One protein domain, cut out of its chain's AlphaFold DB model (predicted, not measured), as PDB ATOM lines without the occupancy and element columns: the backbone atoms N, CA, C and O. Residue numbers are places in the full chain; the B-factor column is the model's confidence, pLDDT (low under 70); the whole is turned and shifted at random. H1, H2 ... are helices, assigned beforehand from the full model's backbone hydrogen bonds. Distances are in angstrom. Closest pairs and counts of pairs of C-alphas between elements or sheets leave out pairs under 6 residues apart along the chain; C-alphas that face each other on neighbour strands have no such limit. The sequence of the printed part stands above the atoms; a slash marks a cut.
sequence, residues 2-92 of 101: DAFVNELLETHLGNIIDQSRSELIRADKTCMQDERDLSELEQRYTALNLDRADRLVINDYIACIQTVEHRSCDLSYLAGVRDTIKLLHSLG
ATOM      1  N   ASP A   2      -3.178  39.285   1.959       70.31
ATOM      2  CA  ASP A   2      -3.519  38.502   3.167       70.31
ATOM      3  C   ASP A   2      -3.515  39.309   4.484       70.31
ATOM      4  O   ASP A   2      -4.441  39.172   5.271       70.31
ATOM      5  N   ALA A   3      -2.545  40.206   4.705       73.75
ATOM      6  CA  ALA A   3      -2.503  41.026   5.926       73.75
ATOM      7  C   ALA A   3      -3.701  41.988   6.059       73.75
ATOM      8  O   ALA A   3      -4.256  42.135   7.140       73.75
ATOM      9  N   PHE A   4      -4.126  42.598   4.949       70.69
ATOM     10  CA  PHE A   4      -5.278  43.504   4.913       70.69
ATOM     11  C   PHE A   4      -6.600  42.748   5.089       70.69
ATOM     12  O   PHE A   4      -7.482  43.199   5.810       70.69
ATOM     13  N   VAL A   5      -6.722  41.569   4.463       70.12
ATOM     14  CA  VAL A   5      -7.889  40.704   4.660       70.12
ATOM     15  C   VAL A   5      -7.988  40.310   6.132       70.12
ATOM     16  O   VAL A   5      -9.044  40.491   6.719       70.12
ATOM     17  N   ASN A   6      -6.895  39.873   6.761       72.06
ATOM     18  CA  ASN A   6      -6.908  39.500   8.178       72.06
ATOM     19  C   ASN A   6      -7.301  40.669   9.104       72.06
ATOM     20  O   ASN A   6      -8.110  40.476  10.003       72.06
ATOM     21  N   GLU A   7      -6.808  41.885   8.854       74.56
ATOM     22  CA  GLU A   7      -7.169  43.082   9.633       74.56
ATOM     23  C   GLU A   7      -8.662  43.445   9.504       74.56
ATOM     24  O   GLU A   7      -9.334  43.743  10.496       74.56
ATOM     25  N   LEU A   8      -9.211  43.366   8.287       70.50
ATOM     26  CA  LEU A   8     -10.634  43.589   8.023       70.50
ATOM     27  C   LEU A   8     -11.503  42.534   8.729       70.50
ATOM     28  O   LEU A   8     -12.531  42.864   9.327       70.50
ATOM     29  N   LEU A   9     -11.063  41.273   8.667       71.19
ATOM     30  CA  LEU A   9     -11.722  40.131   9.285       71.19
ATOM     31  C   LEU A   9     -11.802  40.273  10.814       71.19
ATOM     32  O   LEU A   9     -12.862  40.046  11.393       71.19
ATOM     33  N   GLU A  10     -10.713  40.687  11.463       70.12
ATOM     34  CA  GLU A  10     -10.649  40.836  12.922       70.12
ATOM     35  C   GLU A  10     -11.421  42.060  13.436       70.12
ATOM     36  O   GLU A  10     -12.039  41.998  14.498       70.12
ATOM     37  N   THR A  11     -11.433  43.165  12.685       67.62
ATOM     38  CA  THR A  11     -11.945  44.449  13.197       67.62
ATOM     39  C   THR A  11     -13.451  44.644  12.978       67.62
ATOM     40  O   THR A  11     -14.097  45.327  13.770       67.62
ATOM     41  N   HIS A  12     -14.031  44.090  11.905       62.22
ATOM     42  CA  HIS A  12     -15.392  44.456  11.470       62.22
ATOM     43  C   HIS A  12     -16.403  43.302  11.462       62.22
ATOM     44  O   HIS A  12     -17.605  43.562  11.440       62.22
ATOM     45  N   LEU A  13     -15.962  42.039  11.482       63.78
ATOM     46  CA  LEU A  13     -16.871  40.915  11.231       63.78
ATOM     47  C   LEU A  13     -17.430  40.229  12.474       63.78
ATOM     48  O   LEU A  13     -18.463  39.588  12.332       63.78
ATOM     49  N   GLY A  14     -16.855  40.392  13.670       64.19
ATOM     50  CA  GLY A  14     -17.332  39.689  14.878       64.19
ATOM     51  C   GLY A  14     -18.851  39.804  15.097       64.19
ATOM     52  O   GLY A  14     -19.551  38.799  15.151       64.19
ATOM     53  N   ASN A  15     -19.387  41.028  15.077       64.75
ATOM     54  CA  ASN A  15     -20.824  41.262  15.287       64.75
ATOM     55  C   ASN A  15     -21.701  40.853  14.084       64.75
ATOM     56  O   ASN A  15     -22.863  40.492  14.255       64.75
ATOM     57  N   ILE A  16     -21.164  40.912  12.859       69.81
ATOM     58  CA  ILE A  16     -21.890  40.548  11.626       69.81
ATOM     59  C   ILE A  16     -22.001  39.019  11.501       69.81
ATOM     60  O   ILE A  16     -23.028  38.491  11.057       69.81
ATOM     61  N   ILE A  17     -20.956  38.305  11.927       72.50
ATOM     62  CA  ILE A  17     -20.908  36.844  12.001       72.50
ATOM     63  C   ILE A  17     -22.034  36.341  12.889       72.50
ATOM     64  O   ILE A  17     -22.839  35.528  12.440       72.50
ATOM     65  N   ASP A  18     -22.126  36.860  14.112       73.94
ATOM     66  CA  ASP A  18     -23.097  36.378  15.090       73.94
ATOM     67  C   ASP A  18     -24.537  36.541  14.608       73.94
ATOM     68  O   ASP A  18     -25.342  35.616  14.749       73.94
ATOM     69  N   GLN A  19     -24.856  37.669  13.968       78.31
ATOM     70  CA  GLN A  19     -26.195  37.911  13.440       78.31
ATOM     71  C   GLN A  19     -26.539  36.968  12.276       78.31
ATOM     72  O   GLN A  19     -27.553  36.273  12.332       78.31
ATOM     73  N   SER A  20     -25.686  36.901  11.246       81.38
ATOM     74  CA  SER A  20     -25.939  36.055  10.066       81.38
ATOM     75  C   SER A  20     -25.979  34.563  10.412       81.38
ATOM     76  O   SER A  20     -26.854  33.831   9.950       81.38
ATOM     77  N   ARG A  21     -25.077  34.113  11.292       84.31
ATOM     78  CA  ARG A  21     -25.028  32.738  11.797       84.31
ATOM     79  C   ARG A  21     -26.287  32.383  12.586       84.31
ATOM     80  O   ARG A  21     -26.847  31.315  12.367       84.31
ATOM     81  N   SER A  22     -26.758  33.275  13.458       84.69
ATOM     82  CA  SER A  22     -27.962  33.033  14.266       84.69
ATOM     83  C   SER A  22     -29.213  32.833  13.410       84.69
ATOM     84  O   SER A  22     -30.063  32.006  13.736       84.69
ATOM     85  N   GLU A  23     -29.344  33.577  12.311       87.50
ATOM     86  CA  GLU A  23     -30.463  33.416  11.376       87.50
ATOM     87  C   GLU A  23     -30.425  32.053  10.674       87.50
ATOM     88  O   GLU A  23     -31.455  31.382  10.585       87.50
ATOM     89  N   LEU A  24     -29.239  31.612  10.244       90.50
ATOM     90  CA  LEU A  24     -29.047  30.297   9.627       90.50
ATOM     91  C   LEU A  24     -29.334  29.155  10.607       90.50
ATOM     92  O   LEU A  24     -30.057  28.229  10.254       90.50
ATOM     93  N   ILE A  25     -28.837  29.252  11.844       89.56
ATOM     94  CA  ILE A  25     -29.086  28.257  12.900       89.56
ATOM     95  C   ILE A  25     -30.587  28.125  13.168       89.56
ATOM     96  O   ILE A  25     -31.113  27.017  13.190       89.56
ATOM     97  N   ARG A  26     -31.311  29.246  13.295       89.06
ATOM     98  CA  ARG A  26     -32.765  29.231  13.533       89.06
ATOM     99  C   ARG A  26     -33.567  28.636  12.380       89.06
ATOM    100  O   ARG A  26     -34.666  28.127  12.599       89.06
ATOM    101  N   ALA A  27     -33.060  28.755  11.156       93.06
ATOM    102  CA  ALA A  27     -33.683  28.170   9.979       93.06
ATOM    103  C   ALA A  27     -33.382  26.667   9.839       93.06
ATOM    104  O   ALA A  27     -34.159  25.949   9.200       93.06
ATOM    105  N   ASP A  28     -32.290  26.182  10.436       96.12
ATOM    106  CA  ASP A  28     -31.889  24.783  10.373       96.12
ATOM    107  C   ASP A  28     -32.625  23.932  11.417       96.12
ATOM    108  O   ASP A  28     -32.512  24.110  12.630       96.12
ATOM    109  N   LYS A  29     -33.408  22.965  10.933       95.00
ATOM    110  CA  LYS A  29     -34.214  22.095  11.799       95.00
ATOM    111  C   LYS A  29     -33.367  21.150  12.649       95.00
ATOM    112  O   LYS A  29     -33.834  20.765  13.715       95.00
ATOM    113  N   THR A  30     -32.189  20.761  12.168       96.12
ATOM    114  CA  THR A  30     -31.281  19.862  12.887       96.12
ATOM    115  C   THR A  30     -30.680  20.612  14.061       96.12
ATOM    116  O   THR A  30     -30.855  20.180  15.192       96.12
ATOM    117  N   CYS A  31     -30.120  21.804  13.826       92.56
ATOM    118  CA  CYS A  31     -29.583  22.644  14.895       92.56
ATOM    119  C   CYS A  31     -30.641  22.971  15.956       92.56
ATOM    120  O   CYS A  31     -30.391  22.824  17.146       92.56
ATOM    121  N   MET A  32     -31.850  23.353  15.537       94.44
ATOM    122  CA  MET A  32     -32.938  23.648  16.474       94.44
ATOM    123  C   MET A  32     -33.400  22.424  17.281       94.44
ATOM    124  O   MET A  32     -33.923  22.586  18.384       94.44
ATOM    125  N   GLN A  33     -33.284  21.213  16.728       96.06
ATOM    126  CA  GLN A  33     -33.591  19.986  17.461       96.06
ATOM    127  C   GLN A  33     -32.466  19.649  18.442       96.06
ATOM    128  O   GLN A  33     -32.751  19.419  19.614       96.06
ATOM    129  N   ASP A  34     -31.213  19.726  18.000       95.75
ATOM    130  CA  ASP A  34     -30.039  19.477  18.836       95.75
ATOM    131  C   ASP A  34     -29.975  20.454  20.026       95.75
ATOM    132  O   ASP A  34     -29.642  20.042  21.133       95.75
ATOM    133  N   GLU A  35     -30.374  21.723  19.855       93.38
ATOM    134  CA  GLU A  35     -30.491  22.688  20.965       93.38
ATOM    135  C   GLU A  35     -31.504  22.240  22.032       93.38
ATOM    136  O   GLU A  35     -31.282  22.419  23.235       93.38
ATOM    137  N   ARG A  36     -32.627  21.643  21.616       94.94
ATOM    138  CA  ARG A  36     -33.638  21.120  22.550       94.94
ATOM    139  C   ARG A  36     -33.132  19.878  23.262       94.94
ATOM    140  O   ARG A  36     -33.298  19.772  24.477       94.94
ATOM    141  N   ASP A  37     -32.507  18.975  22.515       97.31
ATOM    142  CA  ASP A  37     -31.954  17.735  23.051       97.31
ATOM    143  C   ASP A  37     -30.823  18.040  24.043       97.31
ATOM    144  O   ASP A  37     -30.771  17.453  25.125       97.31
ATOM    145  N   LEU A  38     -29.972  19.027  23.737       95.44
ATOM    146  CA  LEU A  38     -28.939  19.515  24.644       95.44
ATOM    147  C   LEU A  38     -29.548  20.064  25.941       95.44
ATOM    148  O   LEU A  38     -29.093  19.698  27.023       95.44
ATOM    149  N   SER A  39     -30.618  20.863  25.855       95.81
ATOM    150  CA  SER A  39     -31.305  21.391  27.042       95.81
ATOM    151  C   SER A  39     -31.889  20.281  27.929       95.81
ATOM    152  O   SER A  39     -31.785  20.343  29.157       95.81
ATOM    153  N   GLU A  40     -32.468  19.230  27.335       97.50
ATOM    154  CA  GLU A  40     -32.938  18.059  28.088       97.50
ATOM    155  C   GLU A  40     -31.766  17.306  28.743       97.50
ATOM    156  O   GLU A  40     -31.825  16.933  29.922       97.50
ATOM    157  N   LEU A  41     -30.682  17.090  27.996       96.75
ATOM    158  CA  LEU A  41     -29.495  16.393  28.485       96.75
ATOM    159  C   LEU A  41     -28.816  17.146  29.630       96.75
ATOM    160  O   LEU A  41     -28.405  16.507  30.599       96.75
ATOM    161  N   GLU A  42     -28.756  18.475  29.582       95.88
ATOM    162  CA  GLU A  42     -28.225  19.307  30.668       95.88
ATOM    163  C   GLU A  42     -29.019  19.129  31.968       95.88
ATOM    164  O   GLU A  42     -28.431  18.990  33.047       95.88
ATOM    165  N   GLN A  43     -30.353  19.061  31.885       97.19
ATOM    166  CA  GLN A  43     -31.202  18.804  33.054       97.19
ATOM    167  C   GLN A  43     -30.927  17.416  33.639       97.19
ATOM    168  O   GLN A  43     -30.727  17.271  34.849       97.19
ATOM    169  N   ARG A  44     -30.856  16.395  32.778       97.81
ATOM    170  CA  ARG A  44     -30.564  15.012  33.183       97.81
ATOM    171  C   ARG A  44     -29.176  14.888  33.802       97.81
ATOM    172  O   ARG A  44     -29.037  14.254  34.843       97.81
ATOM    173  N   TYR A  45     -28.172  15.529  33.209       96.81
ATOM    174  CA  TYR A  45     -26.803  15.585  33.717       96.81
ATOM    175  C   TYR A  45     -26.718  16.281  35.083       96.81
ATOM    176  O   TYR A  45     -26.032  15.817  36.004       96.81
ATOM    177  N   THR A  46     -27.448  17.381  35.258       94.94
ATOM    178  CA  THR A  46     -27.506  18.114  36.530       94.94
ATOM    179  C   THR A  46     -28.152  17.274  37.632       94.94
ATOM    180  O   THR A  46     -27.684  17.296  38.766       94.94
ATOM    181  N   ALA A  47     -29.157  16.465  37.293       97.56
ATOM    182  CA  ALA A  47     -29.838  15.572  38.228       97.56
ATOM    183  C   ALA A  47     -29.022  14.327  38.637       97.56
ATOM    184  O   ALA A  47     -29.415  13.623  39.569       97.56
ATOM    185  N   LEU A  48     -27.901  14.027  37.967       97.31
ATOM    186  CA  LEU A  48     -27.067  12.878  38.331       97.31
ATOM    187  C   LEU A  48     -26.451  13.050  39.727       97.31
ATOM    188  O   LEU A  48     -25.860  14.082  40.052       97.31
ATOM    189  N   ASN A  49     -26.503  11.988  40.527       97.25
ATOM    190  CA  ASN A  49     -25.810  11.931  41.810       97.25
ATOM    191  C   ASN A  49     -24.327  11.576  41.606       97.25
ATOM    192  O   ASN A  49     -23.906  10.453  41.880       97.25
ATOM    193  N   LEU A  50     -23.566  12.518  41.046       96.69
ATOM    194  CA  LEU A  50     -22.123  12.401  40.832       96.69
ATOM    195  C   LEU A  50     -21.360  12.999  42.011       96.69
ATOM    196  O   LEU A  50     -21.771  14.029  42.553       96.69
ATOM    197  N   ASP A  51     -20.215  12.400  42.341       97.62
ATOM    198  CA  ASP A  51     -19.261  13.060  43.223       97.62
ATOM    199  C   ASP A  51     -18.788  14.380  42.596       97.62
ATOM    200  O   ASP A  51     -18.738  14.551  41.371       97.62
ATOM    201  N   ARG A  52     -18.443  15.344  43.452       96.50
ATOM    202  CA  ARG A  52     -17.999  16.664  43.009       96.50
ATOM    203  C   ARG A  52     -16.767  16.578  42.108       96.50
ATOM    204  O   ARG A  52     -16.687  17.360  41.161       96.50
ATOM    205  N   ALA A  53     -15.819  15.689  42.407       97.88
ATOM    206  CA  ALA A  53     -14.599  15.553  41.618       97.88
ATOM    207  C   ALA A  53     -14.912  15.067  40.195       97.88
ATOM    208  O   ALA A  53     -14.468  15.684  39.228       97.88
ATOM    209  N   ASP A  54     -15.755  14.040  40.068       98.00
ATOM    210  CA  ASP A  54     -16.165  13.490  38.771       98.00
ATOM    211  C   ASP A  54     -16.941  14.522  37.945       98.00
ATOM    212  O   ASP A  54     -16.677  14.716  36.757       98.00
ATOM    213  N   ARG A  55     -17.863  15.252  38.587       97.38
ATOM    214  CA  ARG A  55     -18.630  16.321  37.935       97.38
ATOM    215  C   ARG A  55     -17.728  17.442  37.415       97.38
ATOM    216  O   ARG A  55     -17.998  17.991  36.350       97.38
ATOM    217  N   LEU A  56     -16.670  17.789  38.148       97.88
ATOM    218  CA  LEU A  56     -15.728  18.830  37.737       97.88
ATOM    219  C   LEU A  56     -14.932  18.403  36.498       97.88
ATOM    220  O   LEU A  56     -14.859  19.168  35.544       97.88
ATOM    221  N   VAL A  57     -14.442  17.162  36.462       98.19
ATOM    222  CA  VAL A  57     -13.734  16.620  35.289       98.19
ATOM    223  C   VAL A  57     -14.624  16.628  34.045       98.19
ATOM    224  O   VAL A  57     -14.177  17.030  32.970       98.19
ATOM    225  N   ILE A  58     -15.888  16.214  34.175       97.62
ATOM    226  CA  ILE A  58     -16.834  16.200  33.051       97.62
ATOM    227  C   ILE A  58     -17.136  17.626  32.575       97.62
ATOM    228  O   ILE A  58     -17.108  17.884  31.373       97.62
ATOM    229  N   ASN A  59     -17.390  18.558  33.499       97.06
ATOM    230  CA  ASN A  59     -17.638  19.959  33.159       97.06
ATOM    231  C   ASN A  59     -16.451  20.585  32.423       97.06
ATOM    232  O   ASN A  59     -16.650  21.234  31.399       97.06
ATOM    233  N   ASP A  60     -15.232  20.369  32.917       98.25
ATOM    234  CA  ASP A  60     -14.021  20.908  32.301       98.25
ATOM    235  C   ASP A  60     -13.816  20.325  30.897       98.25
ATOM    236  O   ASP A  60     -13.500  21.053  29.957       98.25
ATOM    237  N   TYR A  61     -14.070  19.026  30.721       97.50
ATOM    238  CA  TYR A  61     -14.007  18.381  29.413       97.50
ATOM    239  C   TYR A  61     -15.015  18.973  28.415       97.50
ATOM    240  O   TYR A  61     -14.630  19.325  27.297       97.50
ATOM    241  N   ILE A  62     -16.282  19.137  28.820       96.19
ATOM    242  CA  ILE A  62     -17.327  19.763  27.991       96.19
ATOM    243  C   ILE A  62     -16.932  21.201  27.636       96.19
ATOM    244  O   ILE A  62     -16.995  21.582  26.467       96.19
ATOM    245  N   ALA A  63     -16.458  21.980  28.612       96.12
ATOM    246  CA  ALA A  63     -16.024  23.357  28.395       96.12
ATOM    247  C   ALA A  63     -14.856  23.444  27.399       96.12
ATOM    248  O   ALA A  63     -14.832  24.328  26.537       96.12
ATOM    249  N   CYS A  64     -13.899  22.514  27.472       97.56
ATOM    250  CA  CYS A  64     -12.805  22.429  26.509       97.56
ATOM    251  C   CYS A  64     -13.303  22.114  25.094       97.56
ATOM    252  O   CYS A  64     -12.866  22.783  24.157       97.56
ATOM    253  N   ILE A  65     -14.222  21.151  24.930       96.38
ATOM    254  CA  ILE A  65     -14.827  20.847  23.622       96.38
ATOM    255  C   ILE A  65     -15.504  22.095  23.057       96.38
ATOM    256  O   ILE A  65     -15.153  22.528  21.963       96.38
ATOM    257  N   GLN A  66     -16.392  22.726  23.830       93.00
ATOM    258  CA  GLN A  66     -17.138  23.911  23.397       93.00
ATOM    259  C   GLN A  66     -16.209  25.063  23.002       93.00
ATOM    260  O   GLN A  66     -16.421  25.719  21.984       93.00
ATOM    261  N   THR A  67     -15.144  25.291  23.774       91.19
ATOM    262  CA  THR A  67     -14.168  26.351  23.484       91.19
ATOM    263  C   THR A  67     -13.408  26.076  22.183       91.19
ATOM    264  O   THR A  67     -13.215  26.986  21.372       91.19
ATOM    265  N   VAL A  68     -12.981  24.827  21.957       93.44
ATOM    266  CA  VAL A  68     -12.278  24.427  20.727       93.44
ATOM    267  C   VAL A  68     -13.206  24.503  19.517       93.44
ATOM    268  O   VAL A  68     -12.813  25.057  18.488       93.44
ATOM    269  N   GLU A  69     -14.433  24.000  19.631       92.31
ATOM    270  CA  GLU A  69     -15.424  24.028  18.553       92.31
ATOM    271  C   GLU A  69     -15.814  25.458  18.185       92.31
ATOM    272  O   GLU A  69     -15.766  25.808  17.006       92.31
ATOM    273  N   HIS A  70     -16.089  26.323  19.169       85.69
ATOM    274  CA  HIS A  70     -16.387  27.733  18.911       85.69
ATOM    275  C   HIS A  70     -15.240  28.410  18.157       85.69
ATOM    276  O   HIS A  70     -15.453  29.055  17.129       85.69
ATOM    277  N   ARG A  71     -13.995  28.196  18.607       86.62
ATOM    278  CA  ARG A  71     -12.821  28.760  17.933       86.62
ATOM    279  C   ARG A  71     -12.647  28.215  16.515       86.62
ATOM    280  O   ARG A  71     -12.260  28.965  15.621       86.62
ATOM    281  N   SER A  72     -12.924  26.931  16.299       89.56
ATOM    282  CA  SER A  72     -12.876  26.305  14.974       89.56
ATOM    283  C   SER A  72     -13.937  26.882  14.031       89.56
ATOM    284  O   SER A  72     -13.640  27.159  12.866       89.56
ATOM    285  N   CYS A  73     -15.152  27.127  14.527       86.62
ATOM    286  CA  CYS A  73     -16.227  27.774  13.776       86.62
ATOM    287  C   CYS A  73     -15.847  29.197  13.352       86.62
ATOM    288  O   CYS A  73     -16.005  29.542  12.179       86.62
ATOM    289  N   ASP A  74     -15.279  29.991  14.265       83.00
ATOM    290  CA  ASP A  74     -14.805  31.343  13.952       83.00
ATOM    291  C   ASP A  74     -13.739  31.303  12.846       83.00
ATOM    292  O   ASP A  74     -13.849  31.995  11.835       83.00
ATOM    293  N   LEU A  75     -12.732  30.430  12.985       85.50
ATOM    294  CA  LEU A  75     -11.675  30.268  11.981       85.50
ATOM    295  C   LEU A  75     -12.216  29.785  10.627       85.50
ATOM    296  O   LEU A  75     -11.740  30.240   9.586       85.50
ATOM    297  N   SER A  76     -13.212  28.899  10.630       89.12
ATOM    298  CA  SER A  76     -13.859  28.402   9.410       89.12
ATOM    299  C   SER A  76     -14.609  29.513   8.680       89.12
ATOM    300  O   SER A  76     -14.509  29.617   7.457       89.12
ATOM    301  N   TYR A  77     -15.297  30.397   9.412       85.25
ATOM    302  CA  TYR A  77     -15.940  31.571   8.824       85.25
ATOM    303  C   TYR A  77     -14.906  32.522   8.211       85.25
ATOM    304  O   TYR A  77     -15.040  32.924   7.054       85.25
ATOM    305  N   LEU A  78     -13.842  32.844   8.957       83.44
ATOM    306  CA  LEU A  78     -12.760  33.709   8.476       83.44
ATOM    307  C   LEU A  78     -12.101  33.149   7.209       83.44
ATOM    308  O   LEU A  78     -11.868  33.887   6.247       83.44
ATOM    309  N   ALA A  79     -11.842  31.840   7.186       87.44
ATOM    310  CA  ALA A  79     -11.340  31.150   6.005       87.44
ATOM    311  C   ALA A  79     -12.325  31.266   4.832       87.44
ATOM    312  O   ALA A  79     -11.920  31.679   3.749       87.44
ATOM    313  N   GLY A  80     -13.618  31.010   5.058       88.62
ATOM    314  CA  GLY A  80     -14.659  31.115   4.033       88.62
ATOM    315  C   GLY A  80     -14.777  32.513   3.418       88.62
ATOM    316  O   GLY A  80     -14.848  32.644   2.194       88.62
ATOM    317  N   VAL A  81     -14.730  33.572   4.233       85.62
ATOM    318  CA  VAL A  81     -14.736  34.959   3.733       85.62
ATOM    319  C   VAL A  81     -13.481  35.248   2.916       85.62
ATOM    320  O   VAL A  81     -13.582  35.758   1.801       85.62
ATOM    321  N   ARG A  82     -12.296  34.893   3.430       85.25
ATOM    322  CA  ARG A  82     -11.030  35.077   2.706       85.25
ATOM    323  C   ARG A  82     -11.050  34.367   1.355       85.25
ATOM    324  O   ARG A  82     -10.648  34.952   0.350       85.25
ATOM    325  N   ASP A  83     -11.502  33.122   1.331       89.69
ATOM    326  CA  ASP A  83     -11.515  32.299   0.128       89.69
ATOM    327  C   ASP A  83     -12.554  32.826  -0.879       89.69
ATOM    328  O   ASP A  83     -12.279  32.874  -2.078       89.69
ATOM    329  N   THR A  84     -13.684  33.359  -0.398       90.44
ATOM    330  CA  THR A  84     -14.676  34.065  -1.228       90.44
ATOM    331  C   THR A  84     -14.099  35.339  -1.845       90.44
ATOM    332  O   THR A  84     -14.270  35.567  -3.041       90.44
ATOM    333  N   ILE A  85     -13.370  36.161  -1.080       86.50
ATOM    334  CA  ILE A  85     -12.698  37.363  -1.606       86.50
ATOM    335  C   ILE A  85     -11.700  36.972  -2.704       86.50
ATOM    336  O   ILE A  85     -11.700  37.571  -3.778       86.50
ATOM    337  N   LYS A  86     -10.884  35.936  -2.470       85.25
ATOM    338  CA  LYS A  86      -9.926  35.426  -3.467       85.25
ATOM    339  C   LYS A  86     -10.631  34.936  -4.732       85.25
ATOM    340  O   LYS A  86     -10.191  35.262  -5.834       85.25
ATOM    341  N   LEU A  87     -11.743  34.214  -4.587       90.81
ATOM    342  CA  LEU A  87     -12.562  33.772  -5.712       90.81
ATOM    343  C   LEU A  87     -13.093  34.967  -6.513       90.81
ATOM    344  O   LEU A  87     -12.890  35.027  -7.724       90.81
ATOM    345  N   LEU A  88     -13.715  35.945  -5.853       89.69
ATOM    346  CA  LEU A  88     -14.262  37.134  -6.512       89.69
ATOM    347  C   LEU A  88     -13.183  37.953  -7.232       89.69
ATOM    348  O   LEU A  88     -13.437  38.471  -8.320       89.69
ATOM    349  N   HIS A  89     -11.981  38.047  -6.658       86.38
ATOM    350  CA  HIS A  89     -10.831  38.693  -7.297       86.38
ATOM    351  C   HIS A  89     -10.397  37.938  -8.553       86.38
ATOM    352  O   HIS A  89     -10.270  38.541  -9.616       86.38
ATOM    353  N   SER A  90     -10.280  36.609  -8.469       87.56
ATOM    354  CA  SER A  90      -9.913  35.767  -9.616       87.56
ATOM    355  C   SER A  90     -10.925  35.831 -10.768       87.56
ATOM    356  O   SER A  90     -10.554  35.678 -11.928       87.56
ATOM    357  N   LEU A  91     -12.195  36.108 -10.453       93.31
ATOM    358  CA  LEU A  91     -13.270  36.307 -11.426       93.31
ATOM    359  C   LEU A  91     -13.330  37.746 -11.975       93.31
ATOM    360  O   LEU A  91     -14.182  38.041 -12.810       93.31
ATOM    361  N   GLY A  92     -12.466  38.650 -11.504       89.56
ATOM    362  CA  GLY A  92     -12.444  40.058 -11.909       89.56
ATOM    363  C   GLY A  92     -13.623  40.884 -11.381       89.56
ATOM    364  O   GLY A  92     -13.853  41.992 -11.864       89.56
TER     365      GLY A  92
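AT A GLANCE: This is residues 2 to 92 of the 101 residues of an uncharacterized protein of Lachnospiraceae bacterium (UniProt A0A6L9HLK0). One long straight helix, H4, makes the long axis, and H3 and H2 meet at a corner to form, with H4, an open triangular frame with an empty middle. Short H1 sits near H4 beyond H2. The 91 printed residues hold four named helices, H1 to H4 in order, and no named strand: all helix. The whole is only just extended, close to loose, with radius of gyration of the C-alphas 18.5 A and spans of 62 by 29 by 19 A.

IN THESE COORDINATES: H4, residues 52 to 90, runs 56.6 A from C-alpha 52 at (-17.999, 16.664, 43.009) to C-alpha 90 at (-9.913, 35.767, -9.616). H3 is residues 29 to 46, 25.9 A; H2 is residues 14 to 27, 20.6 A; H1 is residues 2 to 12, 15.7 A, from (-3.519, 38.502, 3.167).

HOW THE PARTS SIT: H1 and H4 are close but not clearly touching, closest C-alphas Leu 9 and Leu 78, 6.6 A, at a steep tilt of 59 degrees, opposite ways. H2 and H4 are also close but not clearly touching, closest C-alphas Ile 17 and Tyr 77, 7.9 A, about perpendicular at 78 degrees. H2 and H3 only just touch, only at the corner, with 3 pairs of C-alphas within 8 A, closest Ile 25 and Cys 31, 6.0 A. H3 and H4 are apart. Every O i to N i+4 pair is within hydrogen-bond range in H1, H2 and H4, and 13 of 14 in H3.

THE WHOLE: The C-alphas farthest apart, of Asn 49 and Gly 92, are 62.1 A apart. The printed part has no cut, and the three links are tight. Residues 11 to 16 are under pLDDT 70.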